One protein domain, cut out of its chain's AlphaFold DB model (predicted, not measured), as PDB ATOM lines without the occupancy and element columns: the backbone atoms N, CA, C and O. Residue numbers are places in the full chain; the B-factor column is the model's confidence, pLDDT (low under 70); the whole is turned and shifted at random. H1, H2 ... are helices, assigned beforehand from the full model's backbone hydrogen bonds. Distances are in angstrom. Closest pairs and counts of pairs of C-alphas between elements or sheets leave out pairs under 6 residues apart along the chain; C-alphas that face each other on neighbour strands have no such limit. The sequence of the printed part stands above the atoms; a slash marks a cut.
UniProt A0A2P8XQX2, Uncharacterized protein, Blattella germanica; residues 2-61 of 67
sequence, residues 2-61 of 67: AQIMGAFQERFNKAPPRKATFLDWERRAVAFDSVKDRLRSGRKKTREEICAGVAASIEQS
ATOM      1  N   ALA A   2      19.452  50.890  41.908       87.12
ATOM      2  CA  ALA A   2      19.851  50.361  43.220       87.12
ATOM      3  C   ALA A   2      19.495  48.872  43.426       87.12
ATOM      4  O   ALA A   2      20.352  48.101  43.832       87.12
ATOM      5  N   GLN A   3      18.286  48.444  43.036       92.75
ATOM      6  CA  GLN A   3      17.869  47.036  43.129       92.75
ATOM      7  C   GLN A   3      18.714  46.092  42.252       92.75
ATOM      8  O   GLN A   3      19.170  45.058  42.721       92.75
ATOM      9  N   ILE A   4      18.982  46.466  40.993       90.06
ATOM     10  CA  ILE A   4      19.803  45.668  40.059       90.06
ATOM     11  C   ILE A   4      21.247  45.565  40.560       90.06
ATOM     12  O   ILE A   4      21.861  44.505  40.489       90.06
ATOM     13  N   MET A   5      21.786  46.667  41.082       92.94
ATOM     14  CA  MET A   5      23.134  46.717  41.645       92.94
ATOM     15  C   MET A   5      23.247  45.852  42.907       92.94
ATOM     16  O   MET A   5      24.208  45.096  43.022       92.94
ATOM     17  N   GLY A   6      22.248  45.909  43.796       94.31
ATOM     18  CA  GLY A   6      22.166  45.048  44.978       94.31
ATOM     19  C   GLY A   6      22.094  43.569  44.603       94.31
ATOM     20  O   GLY A   6      22.930  42.788  45.045       94.31
ATOM     21  N   ALA A   7      21.188  43.201  43.692       95.31
ATOM     22  CA  ALA A   7      21.051  41.823  43.219       95.31
ATOM     23  C   ALA A   7      22.316  41.305  42.507       95.31
ATOM     24  O   ALA A   7      22.662  40.131  42.625       95.31
ATOM     25  N   PHE A   8      23.028  42.163  41.765       95.00
ATOM     26  CA  PHE A   8      24.313  41.799  41.167       95.00
ATOM     27  C   PHE A   8      25.356  41.501  42.247       95.00
ATOM     28  O   PHE A   8      26.044  40.482  42.181       95.00
ATOM     29  N   GLN A   9      25.466  42.371  43.250       95.00
ATOM     30  CA  GLN A   9      26.425  42.200  44.333       95.00
ATOM     31  C   GLN A   9      26.129  40.949  45.166       95.00
ATOM     32  O   GLN A   9      27.056  40.202  45.458       95.00
ATOM     33  N   GLU A  10      24.861  40.681  45.470       97.06
ATOM     34  CA  GLU A  10      24.421  39.481  46.187       97.06
ATOM     35  C   GLU A  10      24.772  38.195  45.423       97.06
ATOM     36  O   GLU A  10      25.323  37.254  45.987       97.06
ATOM     37  N   ARG A  11      24.519  38.165  44.108       97.31
ATOM     38  CA  ARG A  11      24.764  36.974  43.281       97.31
ATOM     39  C   ARG A  11      26.238  36.721  42.995       97.31
ATOM     40  O   ARG A  11      26.654  35.570  42.913       97.31
ATOM     41  N   PHE A  12      27.016  37.780  42.776       94.19
ATOM     42  CA  PHE A  12      28.391  37.660  42.282       94.19
ATOM     43  C   PHE A  12      29.457  37.993  43.327       94.19
ATOM     44  O   PHE A  12      30.639  37.816  43.032       94.19
ATOM     45  N   ASN A  13      29.071  38.469  44.517       96.06
ATOM     46  CA  ASN A  13      29.976  38.925  45.580       96.06
ATOM     47  C   ASN A  13      31.044  39.906  45.066       96.06
ATOM     48  O   ASN A  13      32.227  39.827  45.403       96.06
ATOM     49  N   LYS A  14      30.632  40.815  44.177       94.25
ATOM     50  CA  LYS A  14      31.502  41.795  43.517       94.25
ATOM     51  C   LYS A  14      30.815  43.147  43.443       94.25
ATOM     52  O   LYS A  14      29.589  43.229  43.398       94.25
ATOM     53  N   ALA A  15      31.625  44.201  43.367       95.00
ATOM     54  CA  ALA A  15      31.115  45.538  43.118       95.00
ATOM     55  C   ALA A  15      30.343  45.566  41.782       95.00
ATOM     56  O   ALA A  15      30.844  45.058  40.770       95.00
ATOM     57  N   PRO A  16      29.132  46.138  41.760       94.50
ATOM     58  CA  PRO A  16      28.334  46.209  40.550       94.50
ATOM     59  C   PRO A  16      28.970  47.146  39.503       94.50
ATOM     60  O   PRO A  16      29.526  48.188  39.860       94.50
ATOM     61  N   PRO A  17      28.873  46.815  38.201       93.44
ATOM     62  CA  PRO A  17      29.316  47.682  37.110       93.44
ATOM     63  C   PRO A  17      28.621  49.050  37.084       93.44
ATOM     64  O   PRO A  17      27.564  49.267  37.681       93.44
ATOM     65  N   ARG A  18      29.183  49.992  36.316       94.12
ATOM     66  CA  ARG A  18      28.573  51.314  36.106       94.12
ATOM     67  C   ARG A  18      27.266  51.193  35.317       94.12
ATOM     68  O   ARG A  18      27.121  50.331  34.455       94.12
ATOM     69  N   LYS A  19      26.344  52.139  35.535       91.38
ATOM     70  CA  LYS A  19      25.045  52.206  34.836       91.38
ATOM     71  C   LYS A  19      25.174  52.104  33.312       91.38
ATOM     72  O   LYS A  19      24.398  51.390  32.690       91.38
ATOM     73  N   ALA A  20      26.164  52.777  32.724       93.94
ATOM     74  CA  ALA A  20      26.399  52.745  31.280       93.94
ATOM     75  C   ALA A  20      26.675  51.326  30.753       93.94
ATOM     76  O   ALA A  20      26.213  50.974  29.674       93.94
ATOM     77  N   THR A  21      27.369  50.494  31.533       92.56
ATOM     78  CA  THR A  21      27.677  49.107  31.169       92.56
ATOM     79  C   THR A  21      26.421  48.242  31.152       92.56
ATOM     80  O   THR A  21      26.218  47.487  30.209       92.56
ATOM     81  N   PHE A  22      25.543  48.390  32.147       90.25
ATOM     82  CA  PHE A  22      24.259  47.684  32.160       90.25
ATOM     83  C   PHE A  22      23.385  48.053  30.954       90.25
ATOM     84  O   PHE A  22      22.799  47.168  30.340       90.25
ATOM     85  N   LEU A  23      23.347  49.336  30.581       90.06
ATOM     86  CA  LEU A  23      22.584  49.804  29.419       90.06
ATOM     87  C   LEU A  23      23.171  49.312  28.090       90.06
ATOM     88  O   LEU A  23      22.420  48.994  27.173       90.06
ATOM     89  N   ASP A  24      24.499  49.231  27.966       90.19
ATOM     90  CA  ASP A  24      25.143  48.619  26.795       90.19
ATOM     91  C   ASP A  24      24.799  47.125  26.689       90.19
ATOM     92  O   ASP A  24      24.463  46.647  25.606       90.19
ATOM     93  N   TRP A  25      24.802  46.393  27.808       88.38
ATOM     94  CA  TRP A  25      24.397  44.985  27.829       88.38
ATOM     95  C   TRP A  25      22.930  44.791  27.446       88.38
ATOM     96  O   TRP A  25      22.634  43.915  26.637       88.38
ATOM     97  N   GLU A  26      22.035  45.625  27.973       87.56
ATOM     98  CA  GLU A  26      20.612  45.614  27.627       87.56
ATOM     99  C   GLU A  26      20.404  45.904  26.136       87.56
ATOM    100  O   GLU A  26      19.770  45.115  25.438       87.56
ATOM    101  N   ARG A  27      21.030  46.960  25.601       86.50
ATOM    102  CA  ARG A  27      20.968  47.286  24.166       86.50
ATOM    103  C   ARG A  27      21.456  46.138  23.290       86.50
ATOM    104  O   ARG A  27      20.833  45.849  22.276       86.50
ATOM    105  N   ARG A  28      22.547  45.467  23.670       80.00
ATOM    106  CA  ARG A  28      23.070  44.309  22.924       80.00
ATOM    107  C   ARG A  28      22.153  43.094  23.007       80.00
ATOM    108  O   ARG A  28      22.063  42.366  22.026       80.00
ATOM    109  N   ALA A  29      21.507  42.873  24.151       75.88
ATOM    110  CA  ALA A  29      20.561  41.779  24.340       75.88
ATOM    111  C   ALA A  29      19.233  42.004  23.602       75.88
ATOM    112  O   ALA A  29      18.570  41.031  23.272       75.88
ATOM    113  N   VAL A  30      18.855  43.262  23.352       70.00
ATOM    114  CA  VAL A  30      17.650  43.623  22.586       70.00
ATOM    115  C   VAL A  30      17.934  43.690  21.081       70.00
ATOM    116  O   VAL A  30      17.103  43.272  20.288       70.00
ATOM    117  N   ALA A  31      19.100  44.196  20.664       68.94
ATOM    118  CA  ALA A  31      19.453  44.319  19.244       68.94
ATOM    119  C   ALA A  31      19.829  42.984  18.576       68.94
ATOM    120  O   ALA A  31      19.736  42.856  17.360       68.94
ATOM    121  N   PHE A  32      20.279  42.003  19.357       58.84
ATOM    122  CA  PHE A  32      20.425  40.621  18.917       58.84
ATOM    123  C   PHE A  32      19.360  39.829  19.668       58.84
ATOM    124  O   PHE A  32      19.518  39.693  20.877       58.84
ATOM    125  N   ASP A  33      18.335  39.299  18.985       57.81
ATOM    126  CA  ASP A  33      17.188  38.519  19.525       57.81
ATOM    127  C   ASP A  33      17.545  37.392  20.519       57.81
ATOM    128  O   ASP A  33      16.692  36.748  21.127       57.81
ATOM    129  N   SER A  34      18.829  37.145  20.729       58.12
ATOM    130  CA  SER A  34      19.373  36.502  21.902       58.12
ATOM    131  C   SER A  34      20.870  36.801  21.980       58.12
ATOM    132  O   SER A  34      21.560  36.856  20.961       58.12
ATOM    133  N   VAL A  35      21.446  36.823  23.188       57.09
ATOM    134  CA  VAL A  35      22.911  36.702  23.371       57.09
ATOM    135  C   VAL A  35      23.455  35.445  22.660       57.09
ATOM    136  O   VAL A  35      24.629  35.409  22.289       57.09
ATOM    137  N   LYS A  36      22.607  34.427  22.428       53.25
ATOM    138  CA  LYS A  36      22.934  33.228  21.640       53.25
ATOM    139  C   LYS A  36      22.964  33.453  20.124       53.25
ATOM    140  O   LYS A  36      23.679  32.707  19.463       53.25
ATOM    141  N   ASP A  37      22.238  34.440  19.598       49.94
ATOM    142  CA  ASP A  37      22.201  34.757  18.158       49.94
ATOM    143  C   ASP A  37      23.352  35.673  17.729       49.94
ATOM    144  O   ASP A  37      23.637  35.825  16.539       49.94
ATOM    145  N   ARG A  38      24.099  36.237  18.685       60.09
ATOM    146  CA  ARG A  38      25.373  36.874  18.365       60.09
ATOM    147  C   ARG A  38      26.340  35.809  17.844       60.09
ATOM    148  O   ARG A  38      26.729  34.909  18.588       60.09
ATOM    149  N   LEU A  39      26.770  35.949  16.584       56.19
ATOM    150  CA  LEU A  39      27.800  35.108  15.967       56.19
ATOM    151  C   LEU A  39      29.012  34.998  16.903       56.19
ATOM    152  O   LEU A  39      29.786  35.943  17.077       56.19
ATOM    153  N   ARG A  40      29.183  33.831  17.532       61.09
ATOM    154  CA  ARG A  40      30.441  33.488  18.193       61.09
ATOM    155  C   ARG A  40      31.463  33.249  17.091       61.09
ATOM    156  O   ARG A  40      31.279  32.346  16.279       61.09
ATOM    157  N   SER A  41      32.530  34.042  17.092       61.44
ATOM    158  CA  SER A  41      33.731  33.800  16.288       61.44
ATOM    159  C   SER A  41      34.099  32.311  16.348       61.44
ATOM    160  O   SER A  41      34.413  31.806  17.425       61.44
ATOM    161  N   GLY A  42      33.990  31.610  15.214       65.69
ATOM    162  CA  GLY A  42      34.327  30.187  15.073       65.69
ATOM    163  C   GLY A  42      33.157  29.191  15.022       65.69
ATOM    164  O   GLY A  42      33.403  28.016  14.759       65.69
ATOM    165  N   ARG A  43      31.892  29.598  15.221       60.34
ATOM    166  CA  ARG A  43      30.727  28.711  15.004       60.34
ATOM    167  C   ARG A  43      30.097  28.956  13.631       60.34
ATOM    168  O   ARG A  43      29.718  30.084  13.328       60.34
ATOM    169  N   LYS A  44      29.955  27.901  12.817       61.88
ATOM    170  CA  LYS A  44      29.199  27.956  11.552       61.88
ATOM    171  C   LYS A  44      27.725  28.288  11.834       61.88
ATOM    172  O   LYS A  44      27.172  27.846  12.846       61.88
ATOM    173  N   LYS A  45      27.136  29.123  10.972       64.94
ATOM    174  CA  LYS A  45      25.796  29.722  11.093       64.94
ATOM    175  C   LYS A  45      24.753  28.625  11.336       64.94
ATOM    176  O   LYS A  45      24.592  27.737  10.520       64.94
ATOM    177  N   THR A  46      24.088  28.642  12.490       67.50
ATOM    178  CA  THR A  46      23.466  27.415  13.027       67.50
ATOM    179  C   THR A  46      21.936  27.406  12.996       67.50
ATOM    180  O   THR A  46      21.351  26.459  13.496       67.50
ATOM    181  N   ARG A  47      21.258  28.424  12.445       67.00
ATOM    182  CA  ARG A  47      19.780  28.479  12.454       67.00
ATOM    183  C   ARG A  47      19.158  28.575  11.068       67.00
ATOM    184  O   ARG A  47      18.344  27.730  10.741       67.00
ATOM    185  N   GLU A  48      19.570  29.532  10.241       71.62
ATOM    186  CA  GLU A  48      19.074  29.657   8.858       71.62
ATOM    187  C   GLU A  48      19.363  28.395   8.030       71.62
ATOM    188  O   GLU A  48      18.482  27.903   7.337       71.62
ATOM    189  N   GLU A  49      20.561  27.825   8.173       76.00
ATOM    190  CA  GLU A  49      20.963  26.586   7.493       76.00
ATOM    191  C   GLU A  49      20.150  25.374   7.980       76.00
ATOM    192  O   GLU A  49      19.709  24.557   7.175       76.00
ATOM    193  N   ILE A  50      19.862  25.295   9.287       82.06
ATOM    194  CA  ILE A  50      19.002  24.242   9.850       82.06
ATOM    195  C   ILE A  50      17.559  24.418   9.374       82.06
ATOM    196  O   ILE A  50      16.940  23.446   8.959       82.06
ATOM    197  N   CYS A  51      17.020  25.639   9.393       84.06
ATOM    198  CA  CYS A  51      15.675  25.922   8.898       84.06
ATOM    199  C   CYS A  51      15.543  25.586   7.407       84.06
ATOM    200  O   CYS A  51      14.554  24.970   7.018       84.06
ATOM    201  N   ALA A  52      16.548  25.921   6.592       86.00
ATOM    202  CA  ALA A  52      16.585  25.551   5.180       86.00
ATOM    203  C   ALA A  52      16.630  24.025   4.986       86.00
ATOM    204  O   ALA A  52      15.888  23.491   4.164       86.00
ATOM    205  N   GLY A  53      17.436  23.312   5.780       88.00
ATOM    206  CA  GLY A  53      17.499  21.849   5.750       88.00
ATOM    207  C   GLY A  53      16.195  21.173   6.189       88.00
ATOM    208  O   GLY A  53      15.765  20.204   5.569       88.00
ATOM    209  N   VAL A  54      15.527  21.701   7.219       87.12
ATOM    210  CA  VAL A  54      14.214  21.211   7.671       87.12
ATOM    211  C   VAL A  54      13.154  21.438   6.597       87.12
ATOM    212  O   VAL A  54      12.406  20.513   6.297       87.12
ATOM    213  N   ALA A  55      13.118  22.622   5.981       91.00
ATOM    214  CA  ALA A  55      12.195  22.906   4.884       91.00
ATOM    215  C   ALA A  55      12.410  21.938   3.710       91.00
ATOM    216  O   ALA A  55      11.462  21.301   3.263       91.00
ATOM    217  N   ALA A  56      13.660  21.737   3.283       91.25
ATOM    218  CA  ALA A  56      13.987  20.791   2.217       91.25
ATOM    219  C   ALA A  56      13.578  19.343   2.553       91.25
ATOM    220  O   ALA A  56      13.090  18.624   1.685       91.25
ATOM    221  N   SER A  57      13.739  18.925   3.813       89.75
ATOM    222  CA  SER A  57      13.332  17.595   4.286       89.75
ATOM    223  C   SER A  57      11.813  17.401   4.257       89.75
ATOM    224  O   SER A  57      11.337  16.329   3.887       89.75
ATOM    225  N   ILE A  58      11.045  18.439   4.608       89.94
ATOM    226  CA  ILE A  58       9.579  18.417   4.531       89.94
ATOM    227  C   ILE A  58       9.130  18.260   3.076       89.94
ATOM    228  O   ILE A  58       8.327  17.376   2.792       89.94
ATOM    229  N   GLU A  59       9.695  19.051   2.159       88.69
ATOM    230  CA  GLU A  59       9.376  18.974   0.725       88.69
ATOM    231  C   GLU A  59       9.757  17.620   0.103       88.69
ATOM    232  O   GLU A  59       9.067  17.119  -0.782       88.69
ATOM    233  N   GLN A  60      10.847  16.999   0.562       87.25
ATOM    234  CA  GLN A  60      11.276  15.677   0.090       87.25
ATOM    235  C   GLN A  60      10.553  14.510   0.770       87.25
ATOM    236  O   GLN A  60      10.743  13.360   0.363       87.25
ATOM    237  N   SER A  61       9.759  14.759   1.813       83.31
ATOM    238  CA  SER A  61       9.136  13.682   2.572       83.31
ATOM    239  C   SER A  61       8.033  13.009   1.747       83.31
ATOM    240  O   SER A  61       7.118  13.687   1.273       83.31
TER     241      SER A  61
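This is residues 2 to 61 of the 67 residues of an uncharacterized protein of Blattella germanica (UniProt A0A2P8XQX2). Three separate helices are strung out in a rod without a core. H1 is set crosswise at one end, H2 runs along the rod, and after a long looped link H3 makes the other end. The 60 printed residues, all helix in class, hold H1, H2 and H3 in that order and no named strand. The whole is extended, with a radius of gyration of the C-alphas of 18.7 A and spans of 56 by 20 by 18 A.

H1, residues 2 to 12, is apart from H2, residues 19 to 31. H3, residues 48 to 60, is apart from both. In H1, H2 and H3 every O i to N i+4 pair is within hydrogen-bond range. Residues 39 to 44 and 48 to 61 stand free.

H1 begins at C-alpha 2 (19.851, 50.361, 43.220) and is 15.3 A long from first to last C-alpha. H2 and H3 each measure 18.3 A; H3 ends at C-alpha 60 (11.276, 15.677, 0.090).

The C-alphas farthest apart, Ala 15 and Ser 61, are 56.1 A apart. The printed part has no cut. H1 to H2 is a short link, H2 to H3 a long one of 16 residues. The pLDDT is under 70 at residues 31 to 47.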